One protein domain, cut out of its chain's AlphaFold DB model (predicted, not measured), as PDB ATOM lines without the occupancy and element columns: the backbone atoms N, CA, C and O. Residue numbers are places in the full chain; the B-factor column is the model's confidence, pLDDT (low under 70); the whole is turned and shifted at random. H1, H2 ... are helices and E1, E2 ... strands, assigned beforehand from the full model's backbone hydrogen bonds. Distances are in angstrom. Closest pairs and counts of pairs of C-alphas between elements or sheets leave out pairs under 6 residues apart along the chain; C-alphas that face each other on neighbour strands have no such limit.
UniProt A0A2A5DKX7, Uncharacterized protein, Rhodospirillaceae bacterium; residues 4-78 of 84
ATOM      1  N   TYR A   4     154.185 137.945 141.646       90.25
ATOM      2  CA  TYR A   4     154.288 136.729 140.845       90.25
ATOM      3  C   TYR A   4     154.946 137.013 139.502       90.25
ATOM      4  O   TYR A   4     154.756 138.074 138.914       90.25
ATOM      5  N   LEU A   5     155.733 136.057 139.025       92.25
ATOM      6  CA  LEU A   5     156.211 136.018 137.647       92.25
ATOM      7  C   LEU A   5     155.497 134.897 136.917       92.25
ATOM      8  O   LEU A   5     155.532 133.758 137.379       92.25
ATOM      9  N   GLU A   6     154.885 135.228 135.788       93.25
ATOM     10  CA  GLU A   6     154.218 134.277 134.907       93.25
ATOM     11  C   GLU A   6     155.174 133.786 133.812       93.25
ATOM     12  O   GLU A   6     155.933 134.551 133.215       93.25
ATOM     13  N   PHE A   7     155.103 132.492 133.530       93.69
ATOM     14  CA  PHE A   7     155.886 131.781 132.533       93.69
ATOM     15  C   PHE A   7     154.953 131.010 131.604       93.69
ATOM     16  O   PHE A   7     153.878 130.552 132.003       93.69
ATOM     17  N   SER A   8     155.388 130.803 130.360       93.81
ATOM     18  CA  SER A   8     154.569 130.102 129.363       93.81
ATOM     19  C   SER A   8     154.486 128.602 129.634       93.81
ATOM     20  O   SER A   8     153.580 127.942 129.136       93.81
ATOM     21  N   THR A   9     155.442 128.056 130.395       93.69
ATOM     22  CA  THR A   9     155.477 126.642 130.770       93.69
ATOM     23  C   THR A   9     155.979 126.437 132.197       93.69
ATOM     24  O   THR A   9     156.825 127.189 132.691       93.69
ATOM     25  N   LEU A  10     155.561 125.332 132.822       90.44
ATOM     26  CA  LEU A  10     156.126 124.872 134.096       90.44
ATOM     27  C   LEU A  10     157.654 124.695 134.037       90.44
ATOM     28  O   LEU A  10     158.356 125.000 134.999       90.44
ATOM     29  N   ALA A  11     158.188 124.234 132.903       92.00
ATOM     30  CA  ALA A  11     159.624 124.022 132.733       92.00
ATOM     31  C   ALA A  11     160.430 125.330 132.824       92.00
ATOM     32  O   ALA A  11     161.492 125.351 133.449       92.00
ATOM     33  N   GLU A  12     159.922 126.418 132.238       92.31
ATOM     34  CA  GLU A  12     160.530 127.750 132.333       92.31
ATOM     35  C   GLU A  12     160.479 128.283 133.765       92.31
ATOM     36  O   GLU A  12     161.508 128.694 134.302       92.31
ATOM     37  N   ALA A  13     159.314 128.184 134.410       90.56
ATOM     38  CA  ALA A  13     159.142 128.596 135.798       90.56
ATOM     39  C   ALA A  13     160.094 127.837 136.739       90.56
ATOM     40  O   ALA A  13     160.708 128.413 137.639       90.56
ATOM     41  N   GLN A  14     160.297 126.541 136.492       89.31
ATOM     42  CA  GLN A  14     161.205 125.710 137.276       89.31
ATOM     43  C   GLN A  14     162.680 126.021 137.008       89.31
ATOM     44  O   GLN A  14     163.487 126.018 137.940       89.31
ATOM     45  N   ALA A  15     163.048 126.320 135.761       89.69
ATOM     46  CA  ALA A  15     164.388 126.793 135.429       89.69
ATOM     47  C   ALA A  15     164.698 128.124 136.129       89.69
ATOM     48  O   ALA A  15     165.770 128.259 136.721       89.69
ATOM     49  N   PHE A  16     163.742 129.057 136.131       89.06
ATOM     50  CA  PHE A  16     163.839 130.320 136.856       89.06
ATOM     51  C   PHE A  16     164.010 130.100 138.364       89.06
ATOM     52  O   PHE A  16     164.987 130.573 138.945       89.06
ATOM     53  N   ALA A  17     163.136 129.302 138.989       85.44
ATOM     54  CA  ALA A  17     163.220 129.004 140.419       85.44
ATOM     55  C   ALA A  17     164.576 128.379 140.805       85.44
ATOM     56  O   ALA A  17     165.177 128.753 141.812       85.44
ATOM     57  N   ASN A  18     165.110 127.475 139.975       85.31
ATOM     58  CA  ASN A  18     166.425 126.862 140.190       85.31
ATOM     59  C   ASN A  18     167.584 127.858 140.026       85.31
ATOM     60  O   ASN A  18     168.548 127.818 140.798       85.31
ATOM     61  N   ALA A  19     167.514 128.742 139.027       84.88
ATOM     62  CA  ALA A  19     168.516 129.782 138.812       84.88
ATOM     63  C   ALA A  19     168.556 130.744 140.005       84.88
ATOM     64  O   ALA A  19     169.624 130.997 140.563       84.88
ATOM     65  N   LEU A  20     167.386 131.188 140.460       80.94
ATOM     66  CA  LEU A  20     167.246 132.084 141.600       80.94
ATOM     67  C   LEU A  20     167.720 131.418 142.902       80.94
ATOM     68  O   LEU A  20     168.521 131.996 143.635       80.94
ATOM     69  N   ALA A  21     167.355 130.154 143.138       78.00
ATOM     70  CA  ALA A  21     167.857 129.377 144.274       78.00
ATOM     71  C   ALA A  21     169.391 129.233 144.270       78.00
ATOM     72  O   ALA A  21     170.019 129.268 145.333       78.00
ATOM     73  N   THR A  22     169.998 129.111 143.084       79.44
ATOM     74  CA  THR A  22     171.459 129.058 142.912       79.44
ATOM     75  C   THR A  22     172.107 130.402 143.242       79.44
ATOM     76  O   THR A  22     173.088 130.433 143.984       79.44
ATOM     77  N   VAL A  23     171.550 131.511 142.742       79.38
ATOM     78  CA  VAL A  23     172.031 132.879 143.022       79.38
ATOM     79  C   VAL A  23     171.965 133.189 144.517       79.38
ATOM     80  O   VAL A  23     172.898 133.753 145.085       79.38
ATOM     81  N   LEU A  24     170.892 132.757 145.171       75.06
ATOM     82  CA  LEU A  24     170.637 133.006 146.588       75.06
ATOM     83  C   LEU A  24     171.364 132.041 147.532       75.06
ATOM     84  O   LEU A  24     171.284 132.222 148.752       75.06
ATOM     85  N   GLY A  25     172.049 131.028 146.991       64.94
ATOM     86  CA  GLY A  25     172.876 130.093 147.751       64.94
ATOM     87  C   GLY A  25     172.098 129.147 148.669       64.94
ATOM     88  O   GLY A  25     172.535 128.909 149.793       64.94
ATOM     89  N   TYR A  26     170.952 128.618 148.226       62.75
ATOM     90  CA  TYR A  26     170.188 127.618 148.992       62.75
ATOM     91  C   TYR A  26     170.998 126.326 149.262       62.75
ATOM     92  O   TYR A  26     171.805 125.933 148.412       62.75
ATOM     93  N   PRO A  27     170.778 125.621 150.405       53.94
ATOM     94  CA  PRO A  27     169.606 125.677 151.296       53.94
ATOM     95  C   PRO A  27     169.571 126.808 152.350       53.94
ATOM     96  O   PRO A  27     170.578 127.425 152.679       53.94
ATOM     97  N   LYS A  28     168.351 127.048 152.859       51.41
ATOM     98  CA  LYS A  28     167.866 128.146 153.723       51.41
ATOM     99  C   LYS A  28     168.713 128.387 154.992       51.41
ATOM    100  O   LYS A  28     168.923 127.470 155.782       51.41
ATOM    101  N   SER A  29     169.118 129.639 155.222       49.22
ATOM    102  CA  SER A  29     169.550 130.154 156.536       49.22
ATOM    103  C   SER A  29     168.316 130.471 157.395       49.22
ATOM    104  O   SER A  29     167.303 130.905 156.848       49.22
ATOM    105  N   GLU A  30     168.399 130.321 158.724       50.28
ATOM    106  CA  GLU A  30     167.317 130.624 159.690       50.28
ATOM    107  C   GLU A  30     166.793 132.074 159.612       50.28
ATOM    108  O   GLU A  30     165.713 132.374 160.114       50.28
ATOM    109  N   THR A  31     167.535 132.975 158.964       51.16
ATOM    110  CA  THR A  31     167.194 134.396 158.804       51.16
ATOM    111  C   THR A  31     166.514 134.752 157.483       51.16
ATOM    112  O   THR A  31     166.134 135.908 157.315       51.16
ATOM    113  N   LYS A  32     166.373 133.815 156.533       53.56
ATOM    114  CA  LYS A  32     165.733 134.102 155.240       53.56
ATOM    115  C   LYS A  32     164.216 133.965 155.357       53.56
ATOM    116  O   LYS A  32     163.692 132.857 155.483       53.56
ATOM    117  N   THR A  33     163.527 135.103 155.318       49.34
ATOM    118  CA  THR A  33     162.059 135.220 155.338       49.34
ATOM    119  C   THR A  33     161.392 134.809 154.029       49.34
ATOM    120  O   THR A  33     160.170 134.850 153.957       49.34
ATOM    121  N   ASP A  34     162.167 134.405 153.022       52.91
ATOM    122  CA  ASP A  34     161.646 134.197 151.678       52.91
ATOM    123  C   ASP A  34     160.680 133.006 151.603       52.91
ATOM    124  O   ASP A  34     160.976 131.879 152.055       52.91
ATOM    125  N   VAL A  35     159.537 133.262 150.975       52.78
ATOM    126  CA  VAL A  35     158.611 132.251 150.483       52.78
ATOM    127  C   VAL A  35     158.866 132.119 148.984       52.78
ATOM    128  O   VAL A  35     158.114 132.608 148.151       52.78
ATOM    129  N   TYR A  36     159.932 131.402 148.627       56.84
ATOM    130  CA  TYR A  36     160.027 130.847 147.279       56.84
ATOM    131  C   TYR A  36     159.063 129.682 147.201       56.84
ATOM    132  O   TYR A  36     159.362 128.576 147.666       56.84
ATOM    133  N   THR A  37     157.876 129.937 146.667       62.00
ATOM    134  CA  THR A  37     156.986 128.842 146.329       62.00
ATOM    135  C   THR A  37     157.551 128.139 145.110       62.00
ATOM    136  O   THR A  37     158.051 128.750 144.164       62.00
ATOM    137  N   LEU A  38     157.469 126.818 145.152       71.75
ATOM    138  CA  LEU A  38     157.565 125.991 143.964       71.75
ATOM    139  C   LEU A  38     156.683 126.602 142.858       71.75
ATOM    140  O   LEU A  38     155.628 127.155 143.184       71.75
ATOM    141  N   PRO A  39     157.098 126.509 141.583       86.38
ATOM    142  CA  PRO A  39     156.254 126.924 140.479       86.38
ATOM    143  C   PRO A  39     154.857 126.308 140.598       86.38
ATOM    144  O   PRO A  39     154.737 125.104 140.850       86.38
ATOM    145  N   VAL A  40     153.823 127.118 140.408       87.50
ATOM    146  CA  VAL A  40     152.429 126.669 140.361       87.50
ATOM    147  C   VAL A  40     152.009 126.639 138.903       87.50
ATOM    148  O   VAL A  40     152.014 127.672 138.239       87.50
ATOM    149  N   GLU A  41     151.689 125.455 138.389       91.69
ATOM    150  CA  GLU A  41     151.158 125.295 137.035       91.69
ATOM    151  C   GLU A  41     149.667 125.641 137.017       91.69
ATOM    152  O   GLU A  41     148.902 125.196 137.873       91.69
ATOM    153  N   HIS A  42     149.255 126.417 136.022       91.31
ATOM    154  CA  HIS A  42     147.863 126.733 135.782       91.31
ATOM    155  C   HIS A  42     147.094 125.454 135.413       91.31
ATOM    156  O   HIS A  42     147.535 124.690 134.546       91.31
ATOM    157  N   PRO A  43     145.904 125.223 135.990       85.50
ATOM    158  CA  PRO A  43     145.204 123.944 135.880       85.50
ATOM    159  C   PRO A  43     144.740 123.572 134.463       85.50
ATOM    160  O   PRO A  43     144.390 122.413 134.231       85.50
ATOM    161  N   SER A  44     144.682 124.521 133.519       86.62
ATOM    162  CA  SER A  44     144.039 124.288 132.215       86.62
ATOM    163  C   SER A  44     144.823 124.690 130.967       86.62
ATOM    164  O   SER A  44     144.392 124.332 129.872       86.62
ATOM    165  N   ASP A  45     145.917 125.441 131.078       89.38
ATOM    166  CA  ASP A  45     146.613 125.994 129.899       89.38
ATOM    167  C   ASP A  45     148.139 125.793 129.906       89.38
ATOM    168  O   ASP A  45     148.794 126.130 128.921       89.38
ATOM    169  N   GLY A  46     148.694 125.186 130.962       87.25
ATOM    170  CA  GLY A  46     150.117 124.849 131.065       87.25
ATOM    171  C   GLY A  46     151.040 126.033 131.362       87.25
ATOM    172  O   GLY A  46     152.255 125.833 131.458       87.25
ATOM    173  N   ARG A  47     150.493 127.247 131.534       94.19
ATOM    174  CA  ARG A  47     151.237 128.388 132.082       94.19
ATOM    175  C   ARG A  47     151.668 128.074 133.509       94.19
ATOM    176  O   ARG A  47     151.108 127.191 134.151       94.19
ATOM    177  N   ALA A  48     152.650 128.790 134.032       92.94
ATOM    178  CA  ALA A  48     153.049 128.627 135.424       92.94
ATOM    179  C   ALA A  48     153.442 129.955 136.053       92.94
ATOM    180  O   ALA A  48     153.933 130.840 135.362       92.94
ATOM    181  N   ILE A  49     153.272 130.074 137.365       91.50
ATOM    182  CA  ILE A  49     153.710 131.238 138.133       91.50
ATOM    183  C   ILE A  49     154.733 130.850 139.193       91.50
ATOM    184  O   ILE A  49     154.683 129.759 139.762       91.50
ATOM    185  N   CYS A  50     155.637 131.773 139.497       89.38
ATOM    186  CA  CYS A  50     156.517 131.698 140.659       89.38
ATOM    187  C   CYS A  50     156.242 132.882 141.579       89.38
ATOM    188  O   CYS A  50     156.233 134.023 141.113       89.38
ATOM    189  N   ALA A  51     156.069 132.624 142.876       86.38
ATOM    190  CA  ALA A  51     156.048 133.695 143.860       86.38
ATOM    191  C   ALA A  51     157.449 134.298 144.016       86.38
ATOM    192  O   ALA A  51     158.462 133.593 144.058       86.38
ATOM    193  N   VAL A  52     157.479 135.618 144.112       84.88
ATOM    194  CA  VAL A  52     158.668 136.446 144.266       84.88
ATOM    195  C   VAL A  52     158.420 137.376 145.451       84.88
ATOM    196  O   VAL A  52     157.526 138.228 145.420       84.88
ATOM    197  N   ASP A  53     159.216 137.225 146.506       80.94
ATOM    198  CA  ASP A  53     159.177 138.083 147.685       80.94
ATOM    199  C   ASP A  53     160.574 138.311 148.280       80.94
ATOM    200  O   ASP A  53     161.548 137.671 147.889       80.94
ATOM    201  N   GLY A  54     160.675 139.268 149.207       79.56
ATOM    202  CA  GLY A  54     161.895 139.487 149.986       79.56
ATOM    203  C   GLY A  54     163.137 139.702 149.122       79.56
ATOM    204  O   GLY A  54     163.135 140.562 148.237       79.56
ATOM    205  N   ASP A  55     164.168 138.893 149.377       75.88
ATOM    206  CA  ASP A  55     165.465 138.974 148.697       75.88
ATOM    207  C   ASP A  55     165.345 138.669 147.189       75.88
ATOM    208  O   ASP A  55     166.209 139.058 146.408       75.88
ATOM    209  N   ALA A  56     164.268 138.010 146.739       77.62
ATOM    210  CA  ALA A  56     164.068 137.628 145.337       77.62
ATOM    211  C   ALA A  56     164.070 138.834 144.413       77.62
ATOM    212  O   ALA A  56     164.658 138.801 143.334       77.62
ATOM    213  N   LEU A  57     163.394 139.890 144.870       82.50
ATOM    214  CA  LEU A  57     163.168 141.114 144.117       82.50
ATOM    215  C   LEU A  57     164.492 141.794 143.764       82.50
ATOM    216  O   LEU A  57     164.632 142.318 142.664       82.50
ATOM    217  N   ASP A  58     165.481 141.717 144.654       82.81
ATOM    218  CA  ASP A  58     166.799 142.324 144.453       82.81
ATOM    219  C   ASP A  58     167.681 141.536 143.469       82.81
ATOM    220  O   ASP A  58     168.721 142.025 143.021       82.81
ATOM    221  N   HIS A  59     167.267 140.318 143.116       82.75
ATOM    222  CA  HIS A  59     167.981 139.423 142.210       82.75
ATOM    223  C   HIS A  59     167.285 139.229 140.858       82.75
ATOM    224  O   HIS A  59     167.808 138.505 140.009       82.75
ATOM    225  N   LEU A  60     166.153 139.900 140.643       85.12
ATOM    226  CA  LEU A  60     165.484 139.943 139.350       85.12
ATOM    227  C   LEU A  60     166.188 140.896 138.381       85.12
ATOM    228  O   LEU A  60     166.735 141.938 138.747       85.12
ATOM    229  N   THR A  61     166.128 140.553 137.101       88.81
ATOM    230  CA  THR A  61     166.470 141.460 136.007       88.81
ATOM    231  C   THR A  61     165.428 142.575 135.873       88.81
ATOM    232  O   THR A  61     164.300 142.465 136.351       88.81
ATOM    233  N   ASN A  62     165.777 143.660 135.175       90.38
ATOM    234  CA  ASN A  62     164.834 144.758 134.925       90.38
ATOM    235  C   ASN A  62     163.574 144.303 134.169       90.38
ATOM    236  O   ASN A  62     162.496 144.841 134.414       90.38
ATOM    237  N   ASP A  63     163.713 143.329 133.265       90.50
ATOM    238  CA  ASP A  63     162.589 142.791 132.496       90.50
ATOM    239  C   ASP A  63     161.654 141.971 133.394       90.50
ATOM    240  O   ASP A  63     160.439 142.142 133.341       90.50
ATOM    241  N   GLU A  64     162.211 141.145 134.285       89.94
ATOM    242  CA  GLU A  64     161.438 140.388 135.278       89.94
ATOM    243  C   GLU A  64     160.744 141.323 136.276       89.94
ATOM    244  O   GLU A  64     159.560 141.164 136.545       89.94
ATOM    245  N   LEU A  65     161.429 142.362 136.766       90.00
ATOM    246  CA  LEU A  65     160.820 143.369 137.643       90.00
ATOM    247  C   LEU A  65     159.624 144.073 136.989       90.00
ATOM    248  O   LEU A  65     158.631 144.348 137.659       90.00
ATOM    249  N   ALA A  66     159.710 144.364 135.689       91.25
ATOM    250  CA  ALA A  66     158.622 144.979 134.934       91.25
ATOM    251  C   ALA A  66     157.469 144.003 134.634       91.25
ATOM    252  O   ALA A  66     156.347 144.452 134.405       91.25
ATOM    253  N   ALA A  67     157.742 142.697 134.637       92.19
ATOM    254  CA  ALA A  67     156.767 141.631 134.419       92.19
ATOM    255  C   ALA A  67     156.107 141.125 135.714       92.19
ATOM    256  O   ALA A  67     155.276 140.220 135.648       92.19
ATOM    257  N   LEU A  68     156.462 141.684 136.878       91.38
ATOM    258  CA  LEU A  68     155.854 141.308 138.152       91.38
ATOM    259  C   LEU A  68     154.357 141.610 138.159       91.38
ATOM    260  O   LEU A  68     153.933 142.754 137.993       91.38
ATOM    261  N   GLN A  69     153.582 140.574 138.441       92.25
ATOM    262  CA  GLN A  69     152.137 140.617 138.569       92.25
ATOM    263  C   GLN A  69     151.719 140.693 140.039       92.25
ATOM    264  O   GLN A  69     152.405 140.187 140.940       92.25
ATOM    265  N   ASP A  70     150.601 141.369 140.289       90.69
ATOM    266  CA  ASP A  70     149.974 141.396 141.603       90.69
ATOM    267  C   ASP A  70     149.212 140.089 141.878       90.69
ATOM    268  O   ASP A  70     148.799 139.410 140.941       90.69
ATOM    269  N   PRO A  71     148.967 139.738 143.155       87.12
ATOM    270  CA  PRO A  71     148.142 138.582 143.514       87.12
ATOM    271  C   PRO A  71     146.786 138.540 142.791       87.12
ATOM    272  O   PRO A  71     146.322 137.467 142.430       87.12
ATOM    273  N   SER A  72     146.177 139.708 142.546       88.19
ATOM    274  CA  SER A  72     144.894 139.840 141.842       88.19
ATOM    275  C   SER A  72     144.950 139.479 140.355       88.19
ATOM    276  O   SER A  72     143.913 139.230 139.753       88.19
ATOM    277  N   ASP A  73     146.138 139.501 139.748       89.75
ATOM    278  CA  ASP A  73     146.315 139.228 138.319       89.75
ATOM    279  C   ASP A  73     146.523 137.731 138.039       89.75
ATOM    280  O   ASP A  73     146.356 137.299 136.903       89.75
ATOM    281  N   VAL A  74     146.847 136.951 139.079       88.56
ATOM    282  CA  VAL A  74     147.135 135.508 139.005       88.56
ATOM    283  C   VAL A  74     146.144 134.655 139.803       88.56
ATOM    284  O   VAL A  74     146.417 133.491 140.094       88.56
ATOM    285  N   GLU A  75     144.996 135.214 140.198       87.12
ATOM    286  CA  GLU A  75     143.979 134.475 140.965       87.12
ATOM    287  C   GLU A  75     143.476 133.234 140.210       87.12
ATOM    288  O   GLU A  75     143.083 132.256 140.835       87.12
ATOM    289  N   ASP A  76     143.532 133.224 138.874       87.94
ATOM    290  CA  ASP A  76     143.153 132.085 138.031       87.94
ATOM    291  C   ASP A  76     144.058 130.853 138.213       87.94
ATOM    292  O   ASP A  76     143.614 129.726 137.982       87.94
ATOM    293  N   PHE A  77     145.289 131.037 138.700       86.38
ATOM    294  CA  PHE A  77     146.194 129.938 139.052       86.38
ATOM    295  C   PHE A  77     145.806 129.235 140.360       86.38
ATOM    296  O   PHE A  77     146.223 128.096 140.576       86.38
ATOM    297  N   PHE A  78     145.008 129.879 141.217       83.06
ATOM    298  CA  PHE A  78     144.625 129.365 142.529       83.06
ATOM    299  C   PHE A  78     143.107 129.106 142.567       83.06
ATOM    300  O   PHE A  78     142.315 130.047 142.583       83.06
TER     301      PHE A  78
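Overview. This is residues 4 to 78 of the 84 residues of an uncharacterized protein of Rhodospirillaceae bacterium (UniProt A0A2A5DKX7). A short two-stranded antiparallel sheet, E1 and E2, has the longest helix, H1, packed on it, mainly on E2, while two short helices, H2 and H3, lie farther from the middle. A long unnamed stretch, residues 24 to 47, folds back from the end of H1 to E2. The printed part has 75 residues; the order is E1, H1, E2, H2, H3, of mixed class, with 34 residues in named elements, under half. It is compact, with a radius of gyration of the C-alphas of 12.1 A, but elongated, spanning 36 by 21 by 20 A.

Arrangement. E1, residues 4 to 7, and E2, residues 48 to 52, are antiparallel neighbours at 150 degrees; N 7 and O 48 are within hydrogen-bond range at 2.7 A, N 5 and O 50 at 3.0 A. Residues 40 to 41 pair antiparallel with residues 48 to 49 of E2. H1, residues 10 to 23, comes closest to E2 at the C-alphas of Leu 10 and Ala 48, 5.0 A apart. With residues 20 to 23 alone, H1 only just touches H2, residues 54 to 59, with 3 pairs of C-alphas within 8 A, the closest Leu 20 and His 59 at 7.4 A; they are about perpendicular, 89 degrees. H2 and H3, residues 62 to 66, are close but not clearly touching, the closest C-alphas being Leu 57 and Leu 65, 7.2 A. H1 and H3 are apart. Every O i to N i+4 pair is within hydrogen-bond range in H1 and H3; H2 has 0 of 2, but 3 of 3 O i to N i+3 pairs.

Along the chain. E1, 9.8 A long, begins at C-alpha 4 (154.288, 136.729, 140.845). H1 measures 19.9 A, E2 13.1 A and H2 9.9 A. H3, 6.2 A, ends at C-alpha 66 (158.622, 144.979, 134.934).

Size, cuts and confidence. The C-alphas of Thr 31 and Ser 44 are farthest apart, 36.7 A. The printed part has no cut. The link from H1 to E2 is long, 24 residues. Residues 25 to 37 have pLDDT under 70.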